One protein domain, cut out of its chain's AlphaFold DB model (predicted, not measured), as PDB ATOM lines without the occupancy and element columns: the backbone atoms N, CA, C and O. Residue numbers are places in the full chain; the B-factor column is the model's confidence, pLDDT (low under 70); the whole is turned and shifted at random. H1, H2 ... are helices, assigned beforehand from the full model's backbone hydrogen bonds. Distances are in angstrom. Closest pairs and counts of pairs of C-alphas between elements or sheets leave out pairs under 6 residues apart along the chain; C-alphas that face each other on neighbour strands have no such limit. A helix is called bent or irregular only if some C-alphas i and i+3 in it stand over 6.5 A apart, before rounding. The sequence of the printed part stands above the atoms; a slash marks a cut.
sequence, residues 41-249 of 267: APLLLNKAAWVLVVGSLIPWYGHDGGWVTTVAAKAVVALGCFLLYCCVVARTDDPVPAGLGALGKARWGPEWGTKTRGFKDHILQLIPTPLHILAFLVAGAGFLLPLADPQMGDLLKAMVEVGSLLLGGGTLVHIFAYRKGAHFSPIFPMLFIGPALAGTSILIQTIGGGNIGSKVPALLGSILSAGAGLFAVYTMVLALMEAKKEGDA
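AT A GLANCE: This is residues 41 to 249 of the 267 residues of an uncharacterized protein of Planctomycetes bacterium Pla133 (UniProt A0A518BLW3). What shape do the helices make? Six helices form an up-and-down bundle, each running against the one before it in the chain: H6 is in the middle, H2 and H5 pack on one side of it, and H1 and H8, with the long H9 beyond them, are on the other. The last residues of H9, 243 to 249, stick out, while H4 and residues 106 to 118 before it lie far out at one end. What is it built of? The printed part has 209 residues with nine named helices, H1 to H9 in order, and no named strand: all helix. It is compact, with a radius of gyration of the C-alphas of 19.0 A and spans of 63 by 46 by 26 A.

IN THESE COORDINATES: Where do the first helices run? H1, residues 41 to 57, begins at C-alpha 41 at (-31.276, 36.882, -5.943) and is 24.5 A long. H2, residues 67 to 91, is 36.5 A long, and H3, residues 101 to 105, and H4, residues 119 to 125, follow. What comes next? H5, residues 130 to 148, is irregular, with C-alphas 143 and 146 7.3 A apart, and has a kink of 33 degrees near residue 142. H6, residues 155 to 179, is 35.9 A long. Which helices come last? H7 is residues 187 to 191 and H8 residues 193 to 208. H9, residues 213 to 249, is 54.5 A long, irregular, with C-alphas 214 and 217 8.0 A apart, and ends at C-alpha 249 at (-17.880, 25.567, -12.914).

HOW THE PARTS SIT: What does H1 touch? It touches H6, the hub, with the C-alphas of Ala 49 and Gly 168 closest at 4.6 A, and H9, with those of Gly 55 and Gly 221 closest at 4.5 A. How do H2 and H5 stand? They touch, opposite ways at a shallow tilt of 12 degrees, with the C-alphas of Gly 80 and Ala 139 closest at 4.2 A. H2 touches H6, C-alphas of Tyr 85 and Val 173 closest at 5.3 A; H3 touches H2 and H5, and H4 touches no helix. What of H7 to H9? H8 and H9 form a hairpin, C-alphas of Ala 196 and Gly 229 closest at 4.2 A; H7 touches H9. Are the backbones whole? Every O i to N i+4 pair is within hydrogen-bond range in H1, H2, H3, H4, H6, H7 and H8, against 12 of 15 in H5 and 31 of 33 in H9.

THE WHOLE: How large is it? The two C-alphas farthest apart, those of Lys 115 and Gly 210, are 63.3 A apart, and the printed part has no cut. Where is it uncertain? Residues 62 to 65, 92 to 94, 101 to 128 and 209 to 214 have pLDDT under 70; H3 to H4 is a long link.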
ATOM      1  N   ALA A  41     -31.446  36.642  -7.375       84.31
ATOM      2  CA  ALA A  41     -31.276  36.882  -5.943       84.31
ATOM      3  C   ALA A  41     -31.568  38.337  -5.508       84.31
ATOM      4  O   ALA A  41     -32.448  38.531  -4.661       84.31
ATOM      5  N   PRO A  42     -30.920  39.382  -6.068       86.44
ATOM      6  CA  PRO A  42     -31.211  40.762  -5.683       86.44
ATOM      7  C   PRO A  42     -32.622  41.209  -6.095       86.44
ATOM      8  O   PRO A  42     -33.211  42.048  -5.415       86.44
ATOM      9  N   LEU A  43     -33.207  40.636  -7.156       89.25
ATOM     10  CA  LEU A  43     -34.605  40.887  -7.524       89.25
ATOM     11  C   LEU A  43     -35.574  40.382  -6.448       89.25
ATOM     12  O   LEU A  43     -36.507  41.093  -6.068       89.25
ATOM     13  N   LEU A  44     -35.379  39.159  -5.957       89.00
ATOM     14  CA  LEU A  44     -36.224  38.606  -4.902       89.00
ATOM     15  C   LEU A  44     -36.017  39.355  -3.580       89.00
ATOM     16  O   LEU A  44     -36.996  39.644  -2.893       89.00
ATOM     17  N   LEU A  45     -34.775  39.739  -3.255       90.69
ATOM     18  CA  LEU A  45     -34.491  40.520  -2.051       90.69
ATOM     19  C   LEU A  45     -35.161  41.898  -2.122       90.69
ATOM     20  O   LEU A  45     -35.663  42.383  -1.115       90.69
ATOM     21  N   ASN A  46     -35.245  42.500  -3.313       93.25
ATOM     22  CA  ASN A  46     -35.957  43.763  -3.524       93.25
ATOM     23  C   ASN A  46     -37.439  43.633  -3.170       93.25
ATOM     24  O   ASN A  46     -37.997  44.487  -2.489       93.25
ATOM     25  N   LYS A  47     -38.073  42.539  -3.607       93.25
ATOM     26  CA  LYS A  47     -39.471  42.250  -3.271       93.25
ATOM     27  C   LYS A  47     -39.637  42.046  -1.765       93.25
ATOM     28  O   LYS A  47     -40.522  42.658  -1.180       93.25
ATOM     29  N   ALA A  48     -38.764  41.254  -1.140       92.56
ATOM     30  CA  ALA A  48     -38.787  41.029   0.306       92.56
ATOM     31  C   ALA A  48     -38.629  42.340   1.094       92.56
ATOM     32  O   ALA A  48     -39.379  42.590   2.032       92.56
ATOM     33  N   ALA A  49     -37.706  43.208   0.676       94.94
ATOM     34  CA  ALA A  49     -37.475  44.503   1.303       94.94
ATOM     35  C   ALA A  49     -38.693  45.430   1.194       94.94
ATOM     36  O   ALA A  49     -39.061  46.052   2.187       94.94
ATOM     37  N   TRP A  50     -39.371  45.476   0.042       95.44
ATOM     38  CA  TRP A  50     -40.623  46.230  -0.099       95.44
ATOM     39  C   TRP A  50     -41.738  45.699   0.802       95.44
ATOM     40  O   TRP A  50     -42.412  46.491   1.455       95.44
ATOM     41  N   VAL A  51     -41.907  44.375   0.878       94.19
ATOM     42  CA  VAL A  51     -42.887  43.757   1.787       94.19
ATOM     43  C   VAL A  51     -42.562  44.113   3.238       94.19
ATOM     44  O   VAL A  51     -43.467  44.486   3.981       94.19
ATOM     45  N   LEU A  52     -41.281  44.079   3.625       93.75
ATOM     46  CA  LEU A  52     -40.854  44.452   4.971       93.75
ATOM     47  C   LEU A  52     -41.118  45.929   5.260       93.75
ATOM     48  O   LEU A  52     -41.649  46.238   6.320       93.75
ATOM     49  N   VAL A  53     -40.800  46.839   4.333       95.06
ATOM     50  CA  VAL A  53     -41.075  48.277   4.492       95.06
ATOM     51  C   VAL A  53     -42.568  48.512   4.699       95.06
ATOM     52  O   VAL A  53     -42.944  49.143   5.682       95.06
ATOM     53  N   VAL A  54     -43.423  47.961   3.833       93.38
ATOM     54  CA  VAL A  54     -44.881  48.127   3.944       93.38
ATOM     55  C   VAL A  54     -45.404  47.518   5.246       93.38
ATOM     56  O   VAL A  54     -46.163  48.169   5.957       93.38
ATOM     57  N   GLY A  55     -44.952  46.312   5.602       89.62
ATOM     58  CA  GLY A  55     -45.315  45.661   6.861       89.62
ATOM     59  C   GLY A  55     -44.885  46.462   8.088       89.62
ATOM     60  O   GLY A  55     -45.657  46.590   9.030       89.62
ATOM     61  N   SER A  56     -43.698  47.070   8.041       91.00
ATOM     62  CA  SER A  56     -43.142  47.864   9.142       91.00
ATOM     63  C   SER A  56     -43.804  49.231   9.286       91.00
ATOM     64  O   SER A  56     -43.710  49.831  10.351       91.00
ATOM     65  N   LEU A  57     -44.471  49.755   8.253       90.94
ATOM     66  CA  LEU A  57     -45.262  50.987   8.370       90.94
ATOM     67  C   LEU A  57     -46.544  50.753   9.175       90.94
ATOM     68  O   LEU A  57     -46.959  51.630   9.933       90.94
ATOM     69  N   ILE A  58     -47.125  49.558   9.074       88.19
ATOM     70  CA  ILE A  58     -48.292  49.158   9.859       88.19
ATOM     71  C   ILE A  58     -47.837  48.885  11.304       88.19
ATOM     72  O   ILE A  58     -46.805  48.246  11.509       88.19
ATOM     73  N   PRO A  59     -48.543  49.390  12.330       81.88
ATOM     74  CA  PRO A  59     -48.245  49.040  13.712       81.88
ATOM     75  C   PRO A  59     -48.556  47.564  13.945       81.88
ATOM     76  O   PRO A  59     -49.671  47.113  13.667       81.88
ATOM     77  N   TRP A  60     -47.571  46.819  14.443       78.38
ATOM     78  CA  TRP A  60     -47.707  45.381  14.667       78.38
ATOM     79  C   TRP A  60     -47.463  44.918  16.084       78.38
ATOM     80  O   TRP A  60     -47.866  43.811  16.442       78.38
ATOM     81  N   TYR A  61     -46.986  45.826  16.925       75.88
ATOM     82  CA  TYR A  61     -47.089  45.718  18.367       75.88
ATOM     83  C   TYR A  61     -48.092  46.729  18.937       75.88
ATOM     84  O   TYR A  61     -48.283  47.823  18.404       75.88
ATOM     85  N   GLY A  62     -48.756  46.351  20.032       66.69
ATOM     86  CA  GLY A  62     -49.442  47.317  20.887       66.69
ATOM     87  C   GLY A  62     -48.386  48.114  21.646       66.69
ATOM     88  O   GLY A  62     -47.574  47.517  22.344       66.69
ATOM     89  N   HIS A  63     -48.360  49.435  21.461       65.81
ATOM     90  CA  HIS A  63     -47.321  50.310  22.026       65.81
ATOM     91  C   HIS A  63     -47.724  50.972  23.358       65.81
ATOM     92  O   HIS A  63     -47.077  51.932  23.750       65.81
ATOM     93  N   ASP A  64     -48.790  50.509  24.030       67.50
ATOM     94  CA  ASP A  64     -49.251  50.923  25.377       67.50
ATOM     95  C   ASP A  64     -49.037  52.413  25.744       67.50
ATOM     96  O   ASP A  64     -48.571  52.746  26.827       67.50
ATOM     97  N   GLY A  65     -49.394  53.327  24.831       66.94
ATOM     98  CA  GLY A  65     -49.256  54.784  25.006       66.94
ATOM     99  C   GLY A  65     -48.168  55.435  24.142       66.94
ATOM    100  O   GLY A  65     -48.394  56.525  23.623       66.94
ATOM    101  N   GLY A  66     -47.072  54.734  23.842       80.81
ATOM    102  CA  GLY A  66     -45.924  55.216  23.049       80.81
ATOM    103  C   GLY A  66     -46.115  55.232  21.522       80.81
ATOM    104  O   GLY A  66     -45.149  55.297  20.760       80.81
ATOM    105  N   TRP A  67     -47.354  55.152  21.026       84.75
ATOM    106  CA  TRP A  67     -47.626  55.023  19.585       84.75
ATOM    107  C   TRP A  67     -47.142  56.236  18.775       84.75
ATOM    108  O   TRP A  67     -46.654  56.067  17.656       84.75
ATOM    109  N   VAL A  68     -47.243  57.447  19.340       89.00
ATOM    110  CA  VAL A  68     -46.783  58.688  18.695       89.00
ATOM    111  C   VAL A  68     -45.279  58.626  18.466       89.00
ATOM    112  O   VAL A  68     -44.812  58.887  17.358       89.00
ATOM    113  N   THR A  69     -44.529  58.214  19.490       91.56
ATOM    114  CA  THR A  69     -43.079  58.043  19.413       91.56
ATOM    115  C   THR A  69     -42.712  56.998  18.376       91.56
ATOM    116  O   THR A  69     -41.827  57.247  17.564       91.56
ATOM    117  N   THR A  70     -43.414  55.864  18.319       90.31
ATOM    118  CA  THR A  70     -43.146  54.835  17.303       90.31
ATOM    119  C   THR A  70     -43.410  55.344  15.881       90.31
ATOM    120  O   THR A  70     -42.616  55.088  14.975       90.31
ATOM    121  N   VAL A  71     -44.486  56.103  15.656       92.06
ATOM    122  CA  VAL A  71     -44.768  56.713  14.345       92.06
ATOM    123  C   VAL A  71     -43.698  57.746  13.978       92.06
ATOM    124  O   VAL A  71     -43.189  57.727  12.855       92.06
ATOM    125  N   ALA A  72     -43.307  58.605  14.922       94.19
ATOM    126  CA  ALA A  72     -42.238  59.578  14.725       94.19
ATOM    127  C   ALA A  72     -40.894  58.890  14.424       94.19
ATOM    128  O   ALA A  72     -40.214  59.262  13.469       94.19
ATOM    129  N   ALA A  73     -40.555  57.833  15.165       94.44
ATOM    130  CA  ALA A  73     -39.360  57.020  14.966       94.44
ATOM    131  C   ALA A  73     -39.302  56.465  13.538       94.44
ATOM    132  O   ALA A  73     -38.299  56.629  12.842       94.44
ATOM    133  N   LYS A  74     -40.410  55.886  13.054       95.19
ATOM    134  CA  LYS A  74     -40.524  55.381  11.678       95.19
ATOM    135  C   LYS A  74     -40.358  56.481  10.633       95.19
ATOM    136  O   LYS A  74     -39.663  56.266   9.644       95.19
ATOM    137  N   ALA A  75     -40.961  57.652  10.840       96.31
ATOM    138  CA  ALA A  75     -40.831  58.781   9.921       96.31
ATOM    139  C   ALA A  75     -39.376  59.271   9.828       96.31
ATOM    140  O   ALA A  75     -38.858  59.482   8.729       96.31
ATOM    141  N   VAL A  76     -38.690  59.381  10.969       96.62
ATOM    142  CA  VAL A  76     -37.277  59.777  11.035       96.62
ATOM    143  C   VAL A  76     -36.375  58.710  10.400       96.62
ATOM    144  O   VAL A  76     -35.489  59.047   9.616       96.62
ATOM    145  N   VAL A  77     -36.631  57.420  10.642       96.94
ATOM    146  CA  VAL A  77     -35.918  56.318   9.970       96.94
ATOM    147  C   VAL A  77     -36.130  56.354   8.458       96.94
ATOM    148  O   VAL A  77     -35.160  56.261   7.708       96.94
ATOM    149  N   ALA A  78     -37.369  56.531   7.995       96.25
ATOM    150  CA  ALA A  78     -37.681  56.623   6.571       96.25
ATOM    151  C   ALA A  78     -36.954  57.805   5.912       96.25
ATOM    152  O   ALA A  78     -36.393  57.646   4.825       96.25
ATOM    153  N   LEU A  79     -36.884  58.955   6.592       95.69
ATOM    154  CA  LEU A  79     -36.089  60.100   6.152       95.69
ATOM    155  C   LEU A  79     -34.595  59.750   6.075       95.69
ATOM    156  O   LEU A  79     -33.953  60.047   5.072       95.69
ATOM    157  N   GLY A  80     -34.044  59.070   7.083       94.31
ATOM    158  CA  GLY A  80     -32.659  58.593   7.067       94.31
ATOM    159  C   GLY A  80     -32.368  57.656   5.886       94.31
ATOM    160  O   GLY A  80     -31.395  57.852   5.159       94.31
ATOM    161  N   CYS A  81     -33.252  56.690   5.616       94.62
ATOM    162  CA  CYS A  81     -33.154  55.813   4.445       94.62
ATOM    163  C   CYS A  81     -33.273  56.587   3.123       94.62
ATOM    164  O   CYS A  81     -32.553  56.290   2.169       94.62
ATOM    165  N   PHE A  82     -34.137  57.602   3.056       94.06
ATOM    166  CA  PHE A  82     -34.250  58.475   1.890       94.06
ATOM    167  C   PHE A  82     -32.970  59.292   1.652       94.06
ATOM    168  O   PHE A  82     -32.514  59.415   0.515       94.06
ATOM    169  N   LEU A  83     -32.329  59.794   2.709       91.06
ATOM    170  CA  LEU A  83     -31.034  60.468   2.603       91.06
ATOM    171  C   LEU A  83     -29.930  59.501   2.145       91.06
ATOM    172  O   LEU A  83     -29.125  59.862   1.288       91.06
ATOM    173  N   LEU A  84     -29.931  58.252   2.630       89.50
ATOM    174  CA  LEU A  84     -29.039  57.196   2.130       89.50
ATOM    175  C   LEU A  84     -29.288  56.894   0.642       89.50
ATOM    176  O   LEU A  84     -28.337  56.687  -0.108       89.50
ATOM    177  N   TYR A  85     -30.538  56.917   0.179       89.75
ATOM    178  CA  TYR A  85     -30.845  56.825  -1.250       89.75
ATOM    179  C   TYR A  85     -30.255  58.014  -2.027       89.75
ATOM    180  O   TYR A  85     -29.547  57.814  -3.018       89.75
ATOM    181  N   CYS A  86     -30.463  59.244  -1.543       87.50
ATOM    182  CA  CYS A  86     -29.919  60.460  -2.156       87.50
ATOM    183  C   CYS A  86     -28.387  60.427  -2.251       87.50
ATOM    184  O   CYS A  86     -27.824  60.896  -3.237       87.50
ATOM    185  N   CYS A  87     -27.708  59.829  -1.270       82.38
ATOM    186  CA  CYS A  87     -26.268  59.591  -1.306       82.38
ATOM    187  C   CYS A  87     -25.824  58.738  -2.494       82.38
ATOM    188  O   CYS A  87     -24.802  59.036  -3.113       82.38
ATOM    189  N   VAL A  88     -26.564  57.670  -2.804       80.94
ATOM    190  CA  VAL A  88     -26.252  56.804  -3.948       80.94
ATOM    191  C   VAL A  88     -26.487  57.562  -5.253       80.94
ATOM    192  O   VAL A  88     -25.605  57.567  -6.105       80.94
ATOM    193  N   VAL A  89     -27.616  58.270  -5.372       82.06
ATOM    194  CA  VAL A  89     -27.951  59.105  -6.544       82.06
ATOM    195  C   VAL A  89     -26.889  60.180  -6.788       82.06
ATOM    196  O   VAL A  89     -26.421  60.361  -7.908       82.06
ATOM    197  N   ALA A  90     -26.442  60.858  -5.729       76.00
ATOM    198  CA  ALA A  90     -25.422  61.897  -5.824       76.00
ATOM    199  C   ALA A  90     -24.066  61.380  -6.306       76.00
ATOM    200  O   ALA A  90     -23.269  62.141  -6.853       76.00
ATOM    201  N   ARG A  91     -23.791  60.091  -6.086       71.31
ATOM    202  CA  ARG A  91     -22.576  59.453  -6.577       71.31
ATOM    203  C   ARG A  91     -22.699  59.100  -8.060       71.31
ATOM    204  O   ARG A  91     -21.685  59.166  -8.742       71.31
ATOM    205  N   THR A  92     -23.892  58.782  -8.565       68.56
ATOM    206  CA  THR A  92     -24.119  58.256  -9.927       68.56
ATOM    207  C   THR A  92     -24.341  59.322 -11.002       68.56
ATOM    208  O   THR A  92     -24.840  58.992 -12.074       68.56
ATOM    209  N   ASP A  93     -23.974  60.578 -10.727       64.81
ATOM    210  CA  ASP A  93     -24.194  61.756 -11.588       64.81
ATOM    211  C   ASP A  93     -25.666  61.986 -11.997       64.81
ATOM    212  O   ASP A  93     -25.964  62.796 -12.878       64.81
ATOM    213  N   ASP A  94     -26.595  61.319 -11.314       68.94
ATOM    214  CA  ASP A  94     -28.031  61.512 -11.465       68.94
ATOM    215  C   ASP A  94     -28.467  62.789 -10.707       68.94
ATOM    216  O   ASP A  94     -27.841  63.185  -9.712       68.94
ATOM    217  N   PRO A  95     -29.537  63.477 -11.151       73.25
ATOM    218  CA  PRO A  95     -30.052  64.642 -10.442       73.25
ATOM    219  C   PRO A  95     -30.537  64.238  -9.046       73.25
ATOM    220  O   PRO A  95     -31.473  63.454  -8.890       73.25
ATOM    221  N   VAL A  96     -29.888  64.787  -8.018       73.12
ATOM    222  CA  VAL A  96     -30.238  64.518  -6.620       73.12
ATOM    223  C   VAL A  96     -31.563  65.211  -6.293       73.12
ATOM    224  O   VAL A  96     -31.668  66.428  -6.488       73.12
ATOM    225  N   PRO A  97     -32.569  64.484  -5.783       74.38
ATOM    226  CA  PRO A  97     -33.847  65.078  -5.416       74.38
ATOM    227  C   PRO A  97     -33.709  66.056  -4.235       74.38
ATOM    228  O   PRO A  97     -32.721  66.048  -3.497       74.38
ATOM    229  N   ALA A  98     -34.720  66.912  -4.060       73.50
ATOM    230  CA  ALA A  98     -34.849  67.838  -2.927       73.50
ATOM    231  C   ALA A  98     -33.683  68.837  -2.737       73.50
ATOM    232  O   ALA A  98     -33.445  69.313  -1.631       73.50
ATOM    233  N   GLY A  99     -32.932  69.161  -3.797       71.69
ATOM    234  CA  GLY A  99     -31.853  70.159  -3.734       71.69
ATOM    235  C   GLY A  99     -30.606  69.710  -2.959       71.69
ATOM    236  O   GLY A  99     -29.672  70.491  -2.792       71.69
ATOM    237  N   LEU A 100     -30.524  68.439  -2.547       72.94
ATOM    238  CA  LEU A 100     -29.412  67.890  -1.756       72.94
ATOM    239  C   LEU A 100     -28.132  67.632  -2.576       72.94
ATOM    240  O   LEU A 100     -27.166  67.045  -2.083       72.94
ATOM    241  N   GLY A 101     -28.105  68.085  -3.832       62.44
ATOM    242  CA  GLY A 101     -27.012  67.856  -4.772       62.44
ATOM    243  C   GLY A 101     -25.660  68.356  -4.274       62.44
ATOM    244  O   GLY A 101     -24.665  67.664  -4.456       62.44
ATOM    245  N   ALA A 102     -25.612  69.505  -3.596       68.31
ATOM    246  CA  ALA A 102     -24.361  70.061  -3.074       68.31
ATOM    247  C   ALA A 102     -23.750  69.189  -1.959       68.31
ATOM    248  O   ALA A 102     -22.557  68.900  -1.990       68.31
ATOM    249  N   LEU A 103     -24.569  68.700  -1.021       64.69
ATOM    250  CA  LEU A 103     -24.125  67.846   0.092       64.69
ATOM    251  C   LEU A 103     -23.736  66.436  -0.368       64.69
ATOM    252  O   LEU A 103     -22.832  65.820   0.193       64.69
ATOM    253  N   GLY A 104     -24.412  65.926  -1.398       59.97
ATOM    254  CA  GLY A 104     -24.083  64.642  -2.006       59.97
ATOM    255  C   GLY A 104     -22.821  64.685  -2.879       59.97
ATOM    256  O   GLY A 104     -22.077  63.705  -2.922       59.97
ATOM    257  N   LYS A 105     -22.556  65.825  -3.539       63.03
ATOM    258  CA  LYS A 105     -21.367  66.062  -4.377       63.03
ATOM    259  C   LYS A 105     -20.149  66.555  -3.598       63.03
ATOM    260  O   LYS A 105     -19.042  66.479  -4.128       63.03
ATOM    261  N   ALA A 106     -20.322  67.012  -2.356       62.72
ATOM    262  CA  ALA A 106     -19.226  67.270  -1.428       62.72
ATOM    263  C   ALA A 106     -18.505  65.947  -1.110       62.72
ATOM    264  O   ALA A 106     -18.851  65.214  -0.180       62.72
ATOM    265  N   ARG A 107     -17.524  65.596  -1.946       59.25
ATOM    266  CA  ARG A 107     -16.714  64.389  -1.794       59.25
ATOM    267  C   ARG A 107     -15.594  64.666  -0.802       59.25
ATOM    268  O   ARG A 107     -14.610  65.324  -1.121       59.25
ATOM    269  N   TRP A 108     -15.724  64.123   0.401       59.56
ATOM    270  CA  TRP A 108     -14.581  63.904   1.283       59.56
ATOM    271  C   TRP A 108     -13.878  62.625   0.807       59.56
ATOM    272  O   TRP A 108     -14.099  61.554   1.349       59.56
ATOM    273  N   GLY A 109     -13.139  62.695  -0.303       49.88
ATOM    274  CA  GLY A 109     -12.467  61.531  -0.895       49.88
ATOM    275  C   GLY A 109     -12.174  61.683  -2.395       49.88
ATOM    276  O   GLY A 109     -12.707  62.592  -3.031       49.88
ATOM    277  N   PRO A 110     -11.316  60.821  -2.972       45.28
ATOM    278  CA  PRO A 110     -10.908  60.902  -4.376       45.28
ATOM    279  C   PRO A 110     -12.038  60.559  -5.363       45.28
ATOM    280  O   PRO A 110     -13.032  59.923  -5.008       45.28
ATOM    281  N   GLU A 111     -11.901  61.020  -6.612       49.06
ATOM    282  CA  GLU A 111     -12.935  60.905  -7.647       49.06
ATOM    283  C   GLU A 111     -13.221  59.451  -8.074       49.06
ATOM    284  O   GLU A 111     -12.328  58.624  -8.244       49.06
ATOM    285  N   TRP A 112     -14.497  59.137  -8.315       41.38
ATOM    286  CA  TRP A 112     -14.899  57.854  -8.891       41.38
ATOM    287  C   TRP A 112     -14.269  57.676 -10.281       41.38
ATOM    288  O   TRP A 112     -14.455  58.519 -11.154       41.38
ATOM    289  N   GLY A 113     -13.524  56.586 -10.484       42.00
ATOM    290  CA  GLY A 113     -12.842  56.294 -11.751       42.00
ATOM    291  C   GLY A 113     -11.331  56.548 -11.753       42.00
ATOM    292  O   GLY A 113     -10.655  56.070 -12.666       42.00
ATOM    293  N   THR A 114     -10.755  57.185 -10.724       44.91
ATOM    294  CA  THR A 114      -9.300  57.110 -10.521       44.91
ATOM    295  C   THR A 114      -8.942  55.686 -10.112       44.91
ATOM    296  O   THR A 114      -9.269  55.253  -9.012       44.91
ATOM    297  N   LYS A 115      -8.302  54.929 -11.013       40.66
ATOM    298  CA  LYS A 115      -7.797  53.576 -10.735       40.66
ATOM    299  C   LYS A 115      -6.642  53.639  -9.731       40.66
ATOM    300  O   LYS A 115      -5.479  53.564 -10.125       40.66
ATOM    301  N   THR A 116      -6.926  53.735  -8.437       43.47
ATOM    302  CA  THR A 116      -5.917  53.512  -7.397       43.47
ATOM    303  C   THR A 116      -5.892  52.039  -7.005       43.47
ATOM    304  O   THR A 116      -6.473  51.630  -6.010       43.47
ATOM    305  N   ARG A 117      -5.176  51.214  -7.786       37.91
ATOM    306  CA  ARG A 117      -4.994  49.775  -7.500       37.91
ATOM    307  C   ARG A 117      -4.646  49.527  -6.017       37.91
ATOM    308  O   ARG A 117      -3.591  49.954  -5.556       37.91
ATOM    309  N   GLY A 118      -5.484  48.759  -5.313       47.16
ATOM    310  CA  GLY A 118      -5.170  48.159  -4.008       47.16
ATOM    311  C   GLY A 118      -6.175  48.466  -2.890       47.16
ATOM    312  O   GLY A 118      -7.222  49.057  -3.114       47.16
ATOM    313  N   PHE A 119      -5.830  48.077  -1.657       42.09
ATOM    314  CA  PHE A 119      -6.616  48.250  -0.419       42.09
ATOM    315  C   PHE A 119      -7.106  49.696  -0.179       42.09
ATOM    316  O   PHE A 119      -8.140  49.912   0.452       42.09
ATOM    317  N   LYS A 120      -6.408  50.686  -0.756       38.09
ATOM    318  CA  LYS A 120      -6.807  52.099  -0.754       38.09
ATOM    319  C   LYS A 120      -8.115  52.360  -1.516       38.09
ATOM    320  O   LYS A 120      -8.902  53.139  -1.002       38.09
ATOM    321  N   ASP A 121      -8.415  51.685  -2.633       44.00
ATOM    322  CA  ASP A 121      -9.719  51.815  -3.323       44.00
ATOM    323  C   ASP A 121     -10.880  51.369  -2.419       44.00
ATOM    324  O   ASP A 121     -11.949  51.977  -2.426       44.00
ATOM    325  N   HIS A 122     -10.662  50.338  -1.596       46.78
ATOM    326  CA  HIS A 122     -11.673  49.839  -0.665       46.78
ATOM    327  C   HIS A 122     -11.912  50.814   0.494       46.78
ATOM    328  O   HIS A 122     -13.060  51.067   0.837       46.78
ATOM    329  N   ILE A 123     -10.850  51.421   1.040       41.84
ATOM    330  CA  ILE A 123     -10.942  52.432   2.108       41.84
ATOM    331  C   ILE A 123     -11.488  53.771   1.586       41.84
ATOM    332  O   ILE A 123     -12.275  54.419   2.266       41.84
ATOM    333  N   LEU A 124     -11.107  54.189   0.377       40.22
ATOM    334  CA  LEU A 124     -11.506  55.475  -0.206       40.22
ATOM    335  C   LEU A 124     -12.962  55.469  -0.695       40.22
ATOM    336  O   LEU A 124     -13.636  56.490  -0.590       40.22
ATOM    337  N   GLN A 125     -13.491  54.320  -1.137       51.47
ATOM    338  CA  GLN A 125     -14.937  54.122  -1.340       51.47
ATOM    339  C   GLN A 125     -15.718  54.039  -0.020       51.47
ATOM    340  O   GLN A 125     -16.934  54.254  -0.004       51.47
ATOM    341  N   LEU A 126     -15.019  53.741   1.078       51.22
ATOM    342  CA  LEU A 126     -15.574  53.671   2.423       51.22
ATOM    343  C   LEU A 126     -15.718  55.041   3.083       51.22
ATOM    344  O   LEU A 126     -16.413  55.109   4.092       51.22
ATOM    345  N   ILE A 127     -15.099  56.111   2.559       52.50
ATOM    346  CA  ILE A 127     -15.226  57.432   3.183       52.50
ATOM    347  C   ILE A 127     -16.671  57.919   2.978       52.50
ATOM    348  O   ILE A 127     -17.103  58.154   1.838       52.50
ATOM    349  N   PRO A 128     -17.467  58.016   4.060       64.44
ATOM    350  CA  PRO A 128     -18.847  58.448   3.959       64.44
ATOM    351  C   PRO A 128     -18.855  59.913   3.514       64.44
ATOM    352  O   PRO A 128     -18.121  60.739   4.054       64.44
ATOM    353  N   THR A 129     -19.678  60.257   2.517       74.25
ATOM    354  CA  THR A 129     -19.913  61.685   2.236       74.25
ATOM    355  C   THR A 129     -20.574  62.328   3.462       74.25
ATOM    356  O   THR A 129     -21.206  61.612   4.247       74.25
ATOM    357  N   PRO A 130     -20.516  63.659   3.639       79.38
ATOM    358  CA  PRO A 130     -21.254  64.329   4.712       79.38
ATOM    359  C   PRO A 130     -22.739  63.940   4.738       79.38
ATOM    360  O   PRO A 130     -23.317  63.752   5.804       79.38
ATOM    361  N   LEU A 131     -23.333  63.711   3.558       82.56
ATOM    362  CA  LEU A 131     -24.702  63.216   3.435       82.56
ATOM    363  C   LEU A 131     -24.876  61.783   3.977       82.56
ATOM    364  O   LEU A 131     -25.917  61.504   4.558       82.56
ATOM    365  N   HIS A 132     -23.881  60.891   3.860       84.31
ATOM    366  CA  HIS A 132     -23.941  59.562   4.492       84.31
ATOM    367  C   HIS A 132     -23.913  59.685   6.010       84.31
ATOM    368  O   HIS A 132     -24.704  59.026   6.676       84.31
ATOM    369  N   ILE A 133     -23.031  60.531   6.552       86.12
ATOM    370  CA  ILE A 133     -22.951  60.768   7.999       86.12
ATOM    371  C   ILE A 133     -24.297  61.295   8.495       86.12
ATOM    372  O   ILE A 133     -24.867  60.726   9.420       86.12
ATOM    373  N   LEU A 134     -24.848  62.315   7.830       88.81
ATOM    374  CA  LEU A 134     -26.165  62.852   8.162       88.81
ATOM    375  C   LEU A 134     -27.251  61.775   8.073       88.81
ATOM    376  O   LEU A 134     -28.063  61.654   8.981       88.81
ATOM    377  N   ALA A 135     -27.251  60.967   7.016       90.50
ATOM    378  CA  ALA A 135     -28.236  59.913   6.839       90.50
ATOM    379  C   ALA A 135     -28.151  58.844   7.943       90.50
ATOM    380  O   ALA A 135     -29.187  58.434   8.462       90.50
ATOM    381  N   PHE A 136     -26.941  58.443   8.354       90.25
ATOM    382  CA  PHE A 136     -26.728  57.536   9.486       90.25
ATOM    383  C   PHE A 136     -27.146  58.159  10.817       90.25
ATOM    384  O   PHE A 136     -27.761  57.474  11.627       90.25
ATOM    385  N   LEU A 137     -26.858  59.444  11.038       93.50
ATOM    386  CA  LEU A 137     -27.280  60.155  12.245       93.50
ATOM    387  C   LEU A 137     -28.803  60.266  12.324       93.50
ATOM    388  O   LEU A 137     -29.373  59.982  13.369       93.50
ATOM    389  N   VAL A 138     -29.469  60.616  11.221       95.56
ATOM    390  CA  VAL A 138     -30.934  60.709  11.156       95.56
ATOM    391  C   VAL A 138     -31.564  59.327  11.341       95.56
ATOM    392  O   VAL A 138     -32.422  59.162  12.201       95.56
ATOM    393  N   ALA A 139     -31.103  58.311  10.606       94.81
ATOM    394  CA  ALA A 139     -31.600  56.944  10.757       94.81
ATOM    395  C   ALA A 139     -31.370  56.395  12.177       94.81
ATOM    396  O   ALA A 139     -32.267  55.785  12.755       94.81
ATOM    397  N   GLY A 140     -30.189  56.646  12.751       93.88
ATOM    398  CA  GLY A 140     -29.836  56.254  14.112       93.88
ATOM    399  C   GLY A 140     -30.679  56.970  15.162       93.88
ATOM    400  O   GLY A 140     -31.197  56.320  16.062       93.88
ATOM    401  N   ALA A 141     -30.899  58.279  15.019       95.31
ATOM    402  CA  ALA A 141     -31.774  59.043  15.906       95.31
ATOM    403  C   ALA A 141     -33.217  58.522  15.863       95.31
ATOM    404  O   ALA A 141     -33.830  58.343  16.910       95.31
ATOM    405  N   GLY A 142     -33.740  58.211  14.671       94.88
ATOM    406  CA  GLY A 142     -35.061  57.600  14.521       94.88
ATOM    407  C   GLY A 142     -35.142  56.219  15.169       94.88
ATOM    408  O   GLY A 142     -36.097  55.937  15.885       94.88
ATOM    409  N   PHE A 143     -34.120  55.380  14.978       95.38
ATOM    410  CA  PHE A 143     -34.048  54.059  15.601       95.38
ATOM    411  C   PHE A 143     -33.972  54.132  17.128       95.38
ATOM    412  O   PHE A 143     -34.615  53.336  17.794       95.38
ATOM    413  N   LEU A 144     -33.234  55.090  17.687       95.06
ATOM    414  CA  LEU A 144     -33.074  55.246  19.134       95.06
ATOM    415  C   LEU A 144     -34.225  56.021  19.793       95.06
ATOM    416  O   LEU A 144     -34.302  56.040  21.017       95.06
ATOM    417  N   LEU A 145     -35.126  56.639  19.024       93.81
ATOM    418  CA  LEU A 145     -36.190  57.491  19.559       93.81
ATOM    419  C   LEU A 145     -37.075  56.792  20.617       93.81
ATOM    420  O   LEU A 145     -37.335  57.413  21.646       93.81
ATOM    421  N   PRO A 146     -37.471  55.510  20.461       91.75
ATOM    422  CA  PRO A 146     -38.219  54.799  21.501       91.75
ATOM    423  C   PRO A 146     -37.503  54.663  22.856       91.75
ATOM    424  O   PRO A 146     -38.177  54.472  23.860       91.75
ATOM    425  N   LEU A 147     -36.168  54.778  22.923       91.69
ATOM    426  CA  LEU A 147     -35.423  54.756  24.196       91.69
ATOM    427  C   LEU A 147     -35.665  56.008  25.043       91.69
ATOM    428  O   LEU A 147     -35.439  55.984  26.250       91.69
ATOM    429  N   ALA A 148     -36.070  57.108  24.408       91.62
ATOM    430  CA  ALA A 148     -36.304  58.383  25.069       91.62
ATOM    431  C   ALA A 148     -37.756  58.551  25.547       91.62
ATOM    432  O   ALA A 148     -38.067  59.565  26.171       91.62
ATOM    433  N   ASP A 149     -38.639  57.593  25.250       89.50
ATOM    434  CA  ASP A 149     -40.053  57.675  25.603       89.50
ATOM    435  C   ASP A 149     -40.354  56.896  26.896       89.50
ATOM    436  O   ASP A 149     -40.328  55.662  26.894       89.50
ATOM    437  N   PRO A 150     -40.681  57.586  28.006       86.88
ATOM    438  CA  PRO A 150     -41.014  56.935  29.270       86.88
ATOM    439  C   PRO A 150     -42.349  56.175  29.227       86.88
ATOM    440  O   PRO A 150     -42.623  55.389  30.130       86.88
ATOM    441  N   GLN A 151     -43.184  56.398  28.207       86.25
ATOM    442  CA  GLN A 151     -44.445  55.684  27.990       86.25
ATOM    443  C   GLN A 151     -44.263  54.417  27.142       86.25
ATOM    444  O   GLN A 151     -45.237  53.730  26.839       86.25
ATOM    445  N   MET A 152     -43.028  54.088  26.748       85.38
ATOM    446  CA  MET A 152     -42.743  52.915  25.930       85.38
ATOM    447  C   MET A 152     -42.818  51.635  26.771       85.38
ATOM    448  O   MET A 152     -41.847  51.241  27.416       85.38
ATOM    449  N   GLY A 153     -43.977  50.973  26.754       77.44
ATOM    450  CA  GLY A 153     -44.218  49.770  27.557       77.44
ATOM    451  C   GLY A 153     -43.278  48.601  27.226       77.44
ATOM    452  O   GLY A 153     -42.708  47.991  28.126       77.44
ATOM    453  N   ASP A 154     -43.076  48.303  25.938       85.31
ATOM    454  CA  ASP A 154     -42.188  47.224  25.487       85.31
ATOM    455  C   ASP A 154     -41.178  47.736  24.456       85.31
ATOM    456  O   ASP A 154     -41.390  47.727  23.239       85.31
ATOM    457  N   LEU A 155     -40.044  48.196  24.981       86.31
ATOM    458  CA  LEU A 155     -38.950  48.753  24.198       86.31
ATOM    459  C   LEU A 155     -38.425  47.775  23.137       86.31
ATOM    460  O   LEU A 155     -38.139  48.197  22.017       86.31
ATOM    461  N   LEU A 156     -38.293  46.482  23.451       87.00
ATOM    462  CA  LEU A 156     -37.739  45.509  22.505       87.00
ATOM    463  C   LEU A 156     -38.651  45.370  21.282       87.00
ATOM    464  O   LEU A 156     -38.168  45.376  20.150       87.00
ATOM    465  N   LYS A 157     -39.966  45.301  21.501       85.00
ATOM    466  CA  LYS A 157     -40.964  45.272  20.425       85.00
ATOM    467  C   LYS A 157     -40.906  46.528  19.556       85.00
ATOM    468  O   LYS A 157     -40.855  46.421  18.329       85.00
ATOM    469  N   ALA A 158     -40.832  47.708  20.173       87.75
ATOM    470  CA  ALA A 158     -40.694  48.970  19.450       87.75
ATOM    471  C   ALA A 158     -39.396  49.030  18.623       87.75
ATOM    472  O   ALA A 158     -39.430  49.391  17.445       87.75
ATOM    473  N   MET A 159     -38.266  48.601  19.196       90.50
ATOM    474  CA  MET A 159     -36.977  48.507  18.496       90.50
ATOM    475  C   MET A 159     -37.030  47.551  17.309       90.50
ATOM    476  O   MET A 159     -36.492  47.862  16.250       90.50
ATOM    477  N   VAL A 160     -37.677  46.395  17.454       90.38
ATOM    478  CA  VAL A 160     -37.823  45.423  16.364       90.38
ATOM    479  C   VAL A 160     -38.697  45.985  15.244       90.38
ATOM    480  O   VAL A 160     -38.353  45.843  14.071       90.38
ATOM    481  N   GLU A 161     -39.791  46.665  15.575       90.06
ATOM    482  CA  GLU A 161     -40.687  47.284  14.595       90.06
ATOM    483  C   GLU A 161     -40.004  48.420  13.816       90.06
ATOM    484  O   GLU A 161     -40.032  48.428  12.583       90.06
ATOM    485  N   VAL A 162     -39.323  49.335  14.508       93.50
ATOM    486  CA  VAL A 162     -38.574  50.437  13.876       93.50
ATOM    487  C   VAL A 162     -37.335  49.912  13.136       93.50
ATOM    488  O   VAL A 162     -37.040  50.336  12.017       93.50
ATOM    489  N   GLY A 163     -36.633  48.939  13.716       93.94
ATOM    490  CA  GLY A 163     -35.474  48.279  13.118       93.94
ATOM    491  C   GLY A 163     -35.817  47.500  11.849       93.94
ATOM    492  O   GLY A 163     -35.021  47.485  10.912       93.94
ATOM    493  N   SER A 164     -37.018  46.922  11.766       94.50
ATOM    494  CA  SER A 164     -37.514  46.261  10.551       94.50
ATOM    495  C   SER A 164     -37.669  47.249   9.394       94.50
ATOM    496  O   SER A 164     -37.255  46.953   8.271       94.50
ATOM    497  N   LEU A 165     -38.164  48.462   9.674       95.62
ATOM    498  CA  LEU A 165     -38.237  49.530   8.675       95.62
ATOM    499  C   LEU A 165     -36.841  49.977   8.229       95.62
ATOM    500  O   LEU A 165     -36.597  50.105   7.028       95.62
ATOM    501  N   LEU A 166     -35.921  50.173   9.181       95.81
ATOM    502  CA  LEU A 166     -34.535  50.549   8.893       95.81
ATOM    503  C   LEU A 166     -33.842  49.499   8.017       95.81
ATOM    504  O   LEU A 166     -33.188  49.840   7.030       95.81
ATOM    505  N   LEU A 167     -34.019  48.217   8.342       95.31
ATOM    506  CA  LEU A 167     -33.479  47.107   7.567       95.31
ATOM    507  C   LEU A 167     -34.082  47.053   6.159       95.31
ATOM    508  O   LEU A 167     -33.338  46.941   5.183       95.31
ATOM    509  N   GLY A 168     -35.407  47.156   6.034       95.38
ATOM    510  CA  GLY A 168     -36.094  47.166   4.742       95.38
ATOM    511  C   GLY A 168     -35.633  48.329   3.861       95.38
ATOM    512  O   GLY A 168     -35.192  48.114   2.731       95.38
ATOM    513  N   GLY A 169     -35.637  49.550   4.399       95.81
ATOM    514  CA  GLY A 169     -35.187  50.752   3.699       95.81
ATOM    515  C   GLY A 169     -33.706  50.697   3.317       95.81
ATOM    516  O   GLY A 169     -33.357  50.940   2.162       95.81
ATOM    517  N   GLY A 170     -32.830  50.295   4.242       93.44
ATOM    518  CA  GLY A 170     -31.402  50.108   3.971       93.44
ATOM    519  C   GLY A 170     -31.136  49.061   2.886       93.44
ATOM    520  O   GLY A 170     -30.279  49.259   2.025       93.44
ATOM    521  N   THR A 171     -31.921  47.982   2.861       94.00
ATOM    522  CA  THR A 171     -31.825  46.940   1.826       94.00
ATOM    523  C   THR A 171     -32.252  47.456   0.453       94.00
ATOM    524  O   THR A 171     -31.588  47.158  -0.540       94.00
ATOM    525  N   LEU A 172     -33.305  48.278   0.372       95.25
ATOM    526  CA  LEU A 172     -33.701  48.926  -0.884       95.25
ATOM    527  C   LEU A 172     -32.601  49.854  -1.414       95.25
ATOM    528  O   LEU A 172     -32.284  49.809  -2.605       95.25
ATOM    529  N   VAL A 173     -31.968  50.644  -0.537       92.62
ATOM    530  CA  VAL A 173     -30.822  51.491  -0.911       92.62
ATOM    531  C   VAL A 173     -29.655  50.643  -1.416       92.62
ATOM    532  O   VAL A 173     -29.062  50.962  -2.447       92.62
ATOM    533  N   HIS A 174     -29.346  49.538  -0.736       90.06
ATOM    534  CA  HIS A 174     -28.292  48.608  -1.141       90.06
ATOM    535  C   HIS A 174     -28.547  48.001  -2.528       90.06
ATOM    536  O   HIS A 174     -27.652  47.964  -3.372       90.06
ATOM    537  N   ILE A 175     -29.782  47.585  -2.814       90.62
ATOM    538  CA  ILE A 175     -30.161  47.046  -4.129       90.62
ATOM    539  C   ILE A 175     -30.101  48.130  -5.207       90.62
ATOM    540  O   ILE A 175     -29.652  47.866  -6.327       90.62
ATOM    541  N   PHE A 176     -30.511  49.357  -4.884       89.88
ATOM    542  CA  PHE A 176     -30.366  50.489  -5.792       89.88
ATOM    543  C   PHE A 176     -28.887  50.761  -6.114       89.88
ATOM    544  O   PHE A 176     -28.527  50.872  -7.284       89.88
ATOM    545  N   ALA A 177     -28.011  50.760  -5.107       85.19
ATOM    546  CA  ALA A 177     -26.568  50.881  -5.305       85.19
ATOM    547  C   ALA A 177     -26.002  49.736  -6.161       85.19
ATOM    548  O   ALA A 177     -25.186  49.977  -7.053       85.19
ATOM    549  N   TYR A 178     -26.471  48.502  -5.955       85.50
ATOM    550  CA  TYR A 178     -26.079  47.348  -6.767       85.50
ATOM    551  C   TYR A 178     -26.441  47.526  -8.251       85.50
ATOM    552  O   TYR A 178     -25.600  47.291  -9.122       85.50
ATOM    553  N   ARG A 179     -27.648  48.029  -8.566       85.88
ATOM    554  CA  ARG A 179     -28.041  48.361  -9.955       85.88
ATOM    555  C   ARG A 179     -27.104  49.377 -10.601       85.88
ATOM    556  O   ARG A 179     -26.894  49.333 -11.810       85.88
ATOM    557  N   LYS A 180     -26.532  50.270  -9.796       80.75
ATOM    558  CA  LYS A 180     -25.597  51.314 -10.223       80.75
ATOM    559  C   LYS A 180     -24.128  50.868 -10.216       80.75
ATOM    560  O   LYS A 180     -23.247  51.674 -10.498       80.75
ATOM    561  N   GLY A 181     -23.856  49.588  -9.949       75.00
ATOM    562  CA  GLY A 181     -22.526  48.984 -10.062       75.00
ATOM    563  C   GLY A 181     -21.839  48.649  -8.738       75.00
ATOM    564  O   GLY A 181     -20.721  48.138  -8.775       75.00
ATOM    565  N   ALA A 182     -22.477  48.885  -7.585       79.56
ATOM    566  CA  ALA A 182     -21.947  48.442  -6.296       79.56
ATOM    567  C   ALA A 182     -21.974  46.905  -6.151       79.56
ATOM    568  O   ALA A 182     -22.633  46.190  -6.909       79.56
ATOM    569  N   HIS A 183     -21.258  46.384  -5.153       79.38
ATOM    570  CA  HIS A 183     -21.235  44.952  -4.855       79.38
ATOM    571  C   HIS A 183     -22.465  44.516  -4.058       79.38
ATOM    572  O   HIS A 183     -22.896  45.199  -3.133       79.38
ATOM    573  N   PHE A 184     -23.004  43.341  -4.382       80.38
ATOM    574  CA  PHE A 184     -24.065  42.729  -3.590       80.38
ATOM    575  C   PHE A 184     -23.470  42.106  -2.324       80.38
ATOM    576  O   PHE A 184     -22.582  41.262  -2.409       80.38
ATOM    577  N   SER A 185     -23.967  42.510  -1.155       81.25
ATOM    578  CA  SER A 185     -23.609  41.909   0.126       81.25
ATOM    579  C   SER A 185     -24.653  40.864   0.547       81.25
ATOM    580  O   SER A 185     -25.831  41.213   0.675       81.25
ATOM    581  N   PRO A 186     -24.249  39.609   0.821       77.12
ATOM    582  CA  PRO A 186     -25.148  38.551   1.283       77.12
ATOM    583  C   PRO A 186     -25.610  38.734   2.737       77.12
ATOM    584  O   PRO A 186     -26.445  37.965   3.207       77.12
ATOM    585  N   ILE A 187     -25.102  39.747   3.450       82.69
ATOM    586  CA  ILE A 187     -25.501  40.020   4.836       82.69
ATOM    587  C   ILE A 187     -26.949  40.518   4.931       82.69
ATOM    588  O   ILE A 187     -27.645  40.188   5.884       82.69
ATOM    589  N   PHE A 188     -27.434  41.262   3.929       84.75
ATOM    590  CA  PHE A 188     -28.777  41.848   3.955       84.75
ATOM    591  C   PHE A 188     -29.883  40.786   4.040       84.75
ATOM    592  O   PHE A 188     -30.697  40.893   4.951       84.75
ATOM    593  N   PRO A 189     -29.897  39.722   3.209       83.69
ATOM    594  CA  PRO A 189     -30.826  38.607   3.395       83.69
ATOM    595  C   PRO A 189     -30.773  37.958   4.786       83.69
ATOM    596  O   PRO A 189     -31.813  37.571   5.310       83.69
ATOM    597  N   MET A 190     -29.591  37.842   5.407       84.81
ATOM    598  CA  MET A 190     -29.452  37.213   6.731       84.81
ATOM    599  C   MET A 190     -30.104  38.043   7.838       84.81
ATOM    600  O   MET A 190     -30.719  37.495   8.750       84.81
ATOM    601  N   LEU A 191     -30.018  39.371   7.744       89.38
ATOM    602  CA  LEU A 191     -30.597  40.271   8.741       89.38
ATOM    603  C   LEU A 191     -32.135  40.181   8.803       89.38
ATOM    604  O   LEU A 191     -32.721  40.509   9.831       89.38
ATOM    605  N   PHE A 192     -32.796  39.673   7.755       90.81
ATOM    606  CA  PHE A 192     -34.255  39.495   7.718       90.81
ATOM    607  C   PHE A 192     -34.755  38.359   8.624       90.81
ATOM    608  O   PHE A 192     -35.956  38.281   8.883       90.81
ATOM    609  N   ILE A 193     -33.865  37.511   9.156       87.75
ATOM    610  CA  ILE A 193     -34.231  36.461  10.120       87.75
ATOM    611  C   ILE A 193     -34.851  37.073  11.386       87.75
ATOM    612  O   ILE A 193     -35.827  36.537  11.903       87.75
ATOM    613  N   GLY A 194     -34.342  38.217  11.858       87.31
ATOM    614  CA  GLY A 194     -34.881  38.899  13.042       87.31
ATOM    615  C   GLY A 194     -36.363  39.271  12.882       87.31
ATOM    616  O   GLY A 194     -37.197  38.757  13.632       87.31
ATOM    617  N   PRO A 195     -36.722  40.086  11.871       88.94
ATOM    618  CA  PRO A 195     -38.118  40.399  11.561       88.94
ATOM    619  C   PRO A 195     -38.994  39.169  11.275       88.94
ATOM    620  O   PRO A 195     -40.187  39.183  11.596       88.94
ATOM    621  N   ALA A 196     -38.421  38.094  10.716       88.25
ATOM    622  CA  ALA A 196     -39.130  36.837  10.476       88.25
ATOM    623  C   ALA A 196     -39.603  36.187  11.785       88.25
ATOM    624  O   ALA A 196     -40.779  35.841  11.933       88.25
ATOM    625  N   LEU A 197     -38.680  36.035  12.741       88.31
ATOM    626  CA  LEU A 197     -38.950  35.431  14.046       88.31
ATOM    627  C   LEU A 197     -39.911  36.303  14.855       88.31
ATOM    628  O   LEU A 197     -40.883  35.799  15.419       88.31
ATOM    629  N   ALA A 198     -39.690  37.617  14.831       87.25
ATOM    630  CA  ALA A 198     -40.574  38.594  15.447       87.25
ATOM    631  C   ALA A 198     -42.009  38.495  14.904       87.25
ATOM    632  O   ALA A 198     -42.945  38.315  15.683       87.25
ATOM    633  N   GLY A 199     -42.189  38.502  13.579       85.44
ATOM    634  CA  GLY A 199     -43.514  38.415  12.943       85.44
ATOM    635  C   GLY A 199     -44.221  37.120  13.256       85.44
ATOM    636  O   GLY A 199     -45.381  37.131  13.659       85.44
ATOM    637  N   THR A 200     -43.494  36.012  13.173       86.69
ATOM    638  CA  THR A 200     -44.046  34.694  13.487       86.69
ATOM    639  C   THR A 200     -44.513  34.622  14.944       86.69
ATOM    640  O   THR A 200     -45.608  34.130  15.212       86.69
ATOM    641  N   SER A 201     -43.740  35.164  15.892       85.31
ATOM    642  CA  SER A 201     -44.126  35.161  17.311       85.31
ATOM    643  C   SER A 201     -45.387  35.985  17.603       85.31
ATOM    644  O   SER A 201     -46.274  35.495  18.305       85.31
ATOM    645  N   ILE A 202     -45.525  37.188  17.028       82.94
ATOM    646  CA  ILE A 202     -46.745  38.001  17.183       82.94
ATOM    647  C   ILE A 202     -47.938  37.310  16.539       82.94
ATOM    648  O   ILE A 202     -49.031  37.324  17.105       82.94
ATOM    649  N   LEU A 203     -47.741  36.715  15.363       83.81
ATOM    650  CA  LEU A 203     -48.798  36.023  14.642       83.81
ATOM    651  C   LEU A 203     -49.393  34.904  15.509       83.81
ATOM    652  O   LEU A 203     -50.609  34.851  15.694       83.81
ATOM    653  N   ILE A 204     -48.539  34.080  16.127       84.94
ATOM    654  CA  ILE A 204     -48.951  33.012  17.052       84.94
ATOM    655  C   ILE A 204     -49.692  33.589  18.270       84.94
ATOM    656  O   ILE A 204     -50.773  33.109  18.613       84.94
ATOM    657  N   GLN A 205     -49.157  34.640  18.900       81.81
ATOM    658  CA  GLN A 205     -49.785  35.279  20.068       81.81
ATOM    659  C   GLN A 205     -51.149  35.905  19.738       81.81
ATOM    660  O   GLN A 205     -52.083  35.856  20.540       81.81
ATOM    661  N   THR A 206     -51.276  36.492  18.550       77.81
ATOM    662  CA  THR A 206     -52.496  37.170  18.104       77.81
ATOM    663  C   THR A 206     -53.603  36.167  17.805       77.81
ATOM    664  O   THR A 206     -54.737  36.382  18.229       77.81
ATOM    665  N   ILE A 207     -53.269  35.050  17.147       81.06
ATOM    666  CA  ILE A 207     -54.214  33.967  16.840       81.06
ATOM    667  C   ILE A 207     -54.636  33.224  18.117       81.06
ATOM    668  O   ILE A 207     -55.819  32.947  18.299       81.06
ATOM    669  N   GLY A 208     -53.703  32.944  19.033       76.25
ATOM    670  CA  GLY A 208     -53.995  32.226  20.281       76.25
ATOM    671  C   GLY A 208     -54.804  33.023  21.316       76.25
ATOM    672  O   GLY A 208     -55.361  32.438  22.237       76.25
ATOM    673  N   GLY A 209     -54.886  34.352  21.178       68.31
ATOM    674  CA  GLY A 209     -55.461  35.256  22.181       68.31
ATOM    675  C   GLY A 209     -56.959  35.572  22.052       68.31
ATOM    676  O   GLY A 209     -57.421  36.497  22.716       68.31
ATOM    677  N   GLY A 210     -57.708  34.894  21.176       59.19
ATOM    678  CA  GLY A 210     -59.183  34.888  21.143       59.19
ATOM    679  C   GLY A 210     -59.918  36.166  20.695       59.19
ATOM    680  O   GLY A 210     -61.080  36.074  20.313       59.19
ATOM    681  N   ASN A 211     -59.283  37.345  20.683       65.25
ATOM    682  CA  ASN A 211     -59.920  38.608  20.281       65.25
ATOM    683  C   ASN A 211     -59.184  39.263  19.097       65.25
ATOM    684  O   ASN A 211     -58.225  40.015  19.277       65.25
ATOM    685  N   ILE A 212     -59.607  38.910  17.878       62.47
ATOM    686  CA  ILE A 212     -58.928  39.246  16.612       62.47
ATOM    687  C   ILE A 212     -59.296  40.655  16.113       62.47
ATOM    688  O   ILE A 212     -58.468  41.324  15.498       62.47
ATOM    689  N   GLY A 213     -60.510  41.138  16.404       61.62
ATOM    690  CA  GLY A 213     -61.061  42.363  15.804       61.62
ATOM    691  C   GLY A 213     -60.280  43.644  16.125       61.62
ATOM    692  O   GLY A 213     -60.038  44.451  15.234       61.62
ATOM    693  N   SER A 214     -59.800  43.807  17.360       63.75
ATOM    694  CA  SER A 214     -58.946  44.943  17.750       63.75
ATOM    695  C   SER A 214     -57.467  44.762  17.384       63.75
ATOM    696  O   SER A 214     -56.674  45.684  17.557       63.75
ATOM    697  N   LYS A 215     -57.083  43.592  16.853       73.81
ATOM    698  CA  LYS A 215     -55.694  43.216  16.546       73.81
ATOM    699  C   LYS A 215     -55.416  43.093  15.045       73.81
ATOM    700  O   LYS A 215     -54.347  42.628  14.662       73.81
ATOM    701  N   VAL A 216     -56.342  43.524  14.185       80.25
ATOM    702  CA  VAL A 216     -56.208  43.421  12.718       80.25
ATOM    703  C   VAL A 216     -54.943  44.107  12.176       80.25
ATOM    704  O   VAL A 216     -54.235  43.465  11.399       80.25
ATOM    705  N   PRO A 217     -54.579  45.343  12.587       79.00
ATOM    706  CA  PRO A 217     -53.328  45.960  12.136       79.00
ATOM    707  C   PRO A 217     -52.101  45.135  12.541       79.00
ATOM    708  O   PRO A 217     -51.200  44.922  11.730       79.00
ATOM    709  N   ALA A 218     -52.130  44.577  13.754       80.62
ATOM    710  CA  ALA A 218     -51.052  43.741  14.255       80.62
ATOM    711  C   ALA A 218     -50.920  42.404  13.542       80.62
ATOM    712  O   ALA A 218     -49.808  41.952  13.253       80.62
ATOM    713  N   LEU A 219     -52.044  41.813  13.158       84.19
ATOM    714  CA  LEU A 219     -52.064  40.623  12.328       84.19
ATOM    715  C   LEU A 219     -51.474  40.907  10.938       84.19
ATOM    716  O   LEU A 219     -50.632  40.154  10.462       84.19
ATOM    717  N   LEU A 220     -51.858  42.015  10.302       86.88
ATOM    718  CA  LEU A 220     -51.364  42.363   8.967       86.88
ATOM    719  C   LEU A 220     -49.863  42.655   8.963       86.88
ATOM    720  O   LEU A 220     -49.134  42.081   8.153       86.88
ATOM    721  N   GLY A 221     -49.379  43.502   9.875       83.88
ATOM    722  CA  GLY A 221     -47.950  43.812   9.939       83.88
ATOM    723  C   GLY A 221     -47.102  42.589  10.316       83.88
ATOM    724  O   GLY A 221     -46.048  42.377   9.715       83.88
ATOM    725  N   SER A 222     -47.588  41.710  11.204       85.06
ATOM    726  CA  SER A 222     -46.886  40.461  11.544       85.06
ATOM    727  C   SER A 222     -46.833  39.453  10.397       85.06
ATOM    728  O   SER A 222     -45.765  38.886  10.159       85.06
ATOM    729  N   ILE A 223     -47.919  39.285   9.631       89.12
ATOM    730  CA  ILE A 223     -47.930  38.452   8.417       89.12
ATOM    731  C   ILE A 223     -46.942  38.994   7.384       89.12
ATOM    732  O   ILE A 223     -46.163  38.227   6.819       89.12
ATOM    733  N   LEU A 224     -46.942  40.309   7.144       91.00
ATOM    734  CA  LEU A 224     -46.041  40.927   6.172       91.00
ATOM    735  C   LEU A 224     -44.576  40.812   6.608       91.00
ATOM    736  O   LEU A 224     -43.734  40.448   5.789       91.00
ATOM    737  N   SER A 225     -44.265  41.043   7.886       87.12
ATOM    738  CA  SER A 225     -42.898  40.894   8.402       87.12
ATOM    739  C   SER A 225     -42.414  39.441   8.352       87.12
ATOM    740  O   SER A 225     -41.316  39.167   7.861       87.12
ATOM    741  N   ALA A 226     -43.246  38.487   8.788       88.00
ATOM    742  CA  ALA A 226     -42.933  37.061   8.708       88.00
ATOM    743  C   ALA A 226     -42.730  36.616   7.251       88.00
ATOM    744  O   ALA A 226     -41.739  35.959   6.926       88.00
ATOM    745  N   GLY A 227     -43.632  37.035   6.360       88.38
ATOM    746  CA  GLY A 227     -43.559  36.765   4.930       88.38
ATOM    747  C   GLY A 227     -42.286  37.328   4.303       88.38
ATOM    748  O   GLY A 227     -41.567  36.592   3.629       88.38
ATOM    749  N   ALA A 228     -41.953  38.595   4.564       88.88
ATOM    750  CA  ALA A 228     -40.716  39.209   4.082       88.88
ATOM    751  C   ALA A 228     -39.472  38.436   4.540       88.88
ATOM    752  O   ALA A 228     -38.564  38.195   3.743       88.88
ATOM    753  N   GLY A 229     -39.460  38.002   5.801       85.69
ATOM    754  CA  GLY A 229     -38.420  37.162   6.376       85.69
ATOM    755  C   GLY A 229     -38.231  35.833   5.645       85.69
ATOM    756  O   GLY A 229     -37.126  35.506   5.210       85.69
ATOM    757  N   LEU A 230     -39.320  35.090   5.442       86.38
ATOM    758  CA  LEU A 230     -39.307  33.820   4.710       86.38
ATOM    759  C   LEU A 230     -38.864  34.003   3.254       86.38
ATOM    760  O   LEU A 230     -38.045  33.227   2.754       86.38
ATOM    761  N   PHE A 231     -39.347  35.056   2.590       84.25
ATOM    762  CA  PHE A 231     -38.903  35.408   1.245       84.25
ATOM    763  C   PHE A 231     -37.399  35.687   1.213       84.25
ATOM    764  O   PHE A 231     -36.715  35.160   0.339       84.25
ATOM    765  N   ALA A 232     -36.860  36.446   2.171       84.06
ATOM    766  CA  ALA A 232     -35.429  36.732   2.259       84.06
ATOM    767  C   ALA A 232     -34.583  35.465   2.475       84.06
ATOM    768  O   ALA A 232     -33.580  35.286   1.780       84.06
ATOM    769  N   VAL A 233     -35.008  34.541   3.343       82.56
ATOM    770  CA  VAL A 233     -34.330  33.241   3.510       82.56
ATOM    771  C   VAL A 233     -34.342  32.448   2.205       82.56
ATOM    772  O   VAL A 233     -33.304  31.931   1.789       82.56
ATOM    773  N   TYR A 234     -35.477  32.404   1.506       82.19
ATOM    774  CA  TYR A 234     -35.562  31.755   0.198       82.19
ATOM    775  C   TYR A 234     -34.593  32.384  -0.819       82.19
ATOM    776  O   TYR A 234     -33.895  31.662  -1.533       82.19
ATOM    777  N   THR A 235     -34.462  33.719  -0.831       77.38
ATOM    778  CA  THR A 235     -33.481  34.408  -1.692       77.38
ATOM    779  C   THR A 235     -32.048  34.002  -1.382       77.38
ATOM    780  O   THR A 235     -31.254  33.811  -2.299       77.38
ATOM    781  N   MET A 236     -31.724  33.826  -0.098       79.94
ATOM    782  CA  MET A 236     -30.400  33.412   0.349       79.94
ATOM    783  C   MET A 236     -30.089  31.991  -0.119       79.94
ATOM    784  O   MET A 236     -29.001  31.747  -0.635       79.94
ATOM    785  N   VAL A 237     -31.043  31.063   0.007       80.88
ATOM    786  CA  VAL A 237     -30.874  29.680  -0.464       80.88
ATOM    787  C   VAL A 237     -30.611  29.655  -1.969       80.88
ATOM    788  O   VAL A 237     -29.654  29.016  -2.405       80.88
ATOM    789  N   LEU A 238     -31.393  30.395  -2.759       78.44
ATOM    790  CA  LEU A 238     -31.178  30.486  -4.204       78.44
ATOM    791  C   LEU A 238     -29.819  31.100  -4.553       78.44
ATOM    792  O   LEU A 238     -29.089  30.529  -5.360       78.44
ATOM    793  N   ALA A 239     -29.441  32.199  -3.896       74.62
ATOM    794  CA  ALA A 239     -28.149  32.845  -4.107       74.62
ATOM    795  C   ALA A 239     -26.975  31.903  -3.789       74.62
ATOM    796  O   ALA A 239     -26.001  31.844  -4.534       74.62
ATOM    797  N   LEU A 240     -27.074  31.124  -2.705       78.81
ATOM    798  CA  LEU A 240     -26.065  30.127  -2.339       78.81
ATOM    799  C   LEU A 240     -25.991  28.987  -3.360       78.81
ATOM    800  O   LEU A 240     -24.896  28.522  -3.681       78.81
ATOM    801  N   MET A 241     -27.131  28.541  -3.894       79.94
ATOM    802  CA  MET A 241     -27.169  27.517  -4.942       79.94
ATOM    803  C   MET A 241     -26.537  28.013  -6.248       79.94
ATOM    804  O   MET A 241     -25.761  27.276  -6.858       79.94
ATOM    805  N   GLU A 242     -26.833  29.244  -6.667       79.44
ATOM    806  CA  GLU A 242     -26.229  29.880  -7.846       79.44
ATOM    807  C   GLU A 242     -24.715  30.069  -7.652       79.44
ATOM    808  O   GLU A 242     -23.924  29.602  -8.475       79.44
ATOM    809  N   ALA A 243     -24.293  30.619  -6.510       74.75
ATOM    810  CA  ALA A 243     -22.881  30.805  -6.179       74.75
ATOM    811  C   ALA A 243     -22.105  29.478  -6.136       74.75
ATOM    812  O   ALA A 243     -20.958  29.409  -6.585       74.75
ATOM    813  N   LYS A 244     -22.728  28.403  -5.633       80.31
ATOM    814  CA  LYS A 244     -22.128  27.065  -5.633       80.31
ATOM    815  C   LYS A 244     -21.944  26.534  -7.056       80.31
ATOM    816  O   LYS A 244     -20.851  26.077  -7.379       80.31
ATOM    817  N   LYS A 245     -22.964  26.651  -7.915       81.56
ATOM    818  CA  LYS A 245     -22.882  26.226  -9.325       81.56
ATOM    819  C   LYS A 245     -21.761  26.951 -10.072       81.56
ATOM    820  O   LYS A 245     -20.971  26.308 -10.758       81.56
ATOM    821  N   GLU A 246     -21.647  28.266  -9.906       78.06
ATOM    822  CA  GLU A 246     -20.554  29.033 -10.510       78.06
ATOM    823  C   GLU A 246     -19.182  28.657  -9.944       78.06
ATOM    824  O   GLU A 246     -18.198  28.576 -10.683       78.06
ATOM    825  N   GLY A 247     -19.098  28.432  -8.630       79.25
ATOM    826  CA  GLY A 247     -17.874  27.991  -7.970       79.25
ATOM    827  C   GLY A 247     -17.389  26.645  -8.504       79.25
ATOM    828  O   GLY A 247     -16.200  26.486  -8.789       79.25
ATOM    829  N   ASP A 248     -18.306  25.698  -8.695       85.56
ATOM    830  CA  ASP A 248     -18.007  24.376  -9.241       85.56
ATOM    831  C   ASP A 248     -17.602  24.460 -10.724       85.56
ATOM    832  O   ASP A 248     -16.605  23.850 -11.118       85.56
ATOM    833  N   ALA A 249     -18.263  25.306 -11.523       81.31
ATOM    834  CA  ALA A 249     -17.880  25.567 -12.914       81.31
ATOM    835  C   ALA A 249     -16.471  26.183 -13.032       81.31
ATOM    836  O   ALA A 249     -15.656  25.735 -13.840       81.31
TER     837      ALA A 249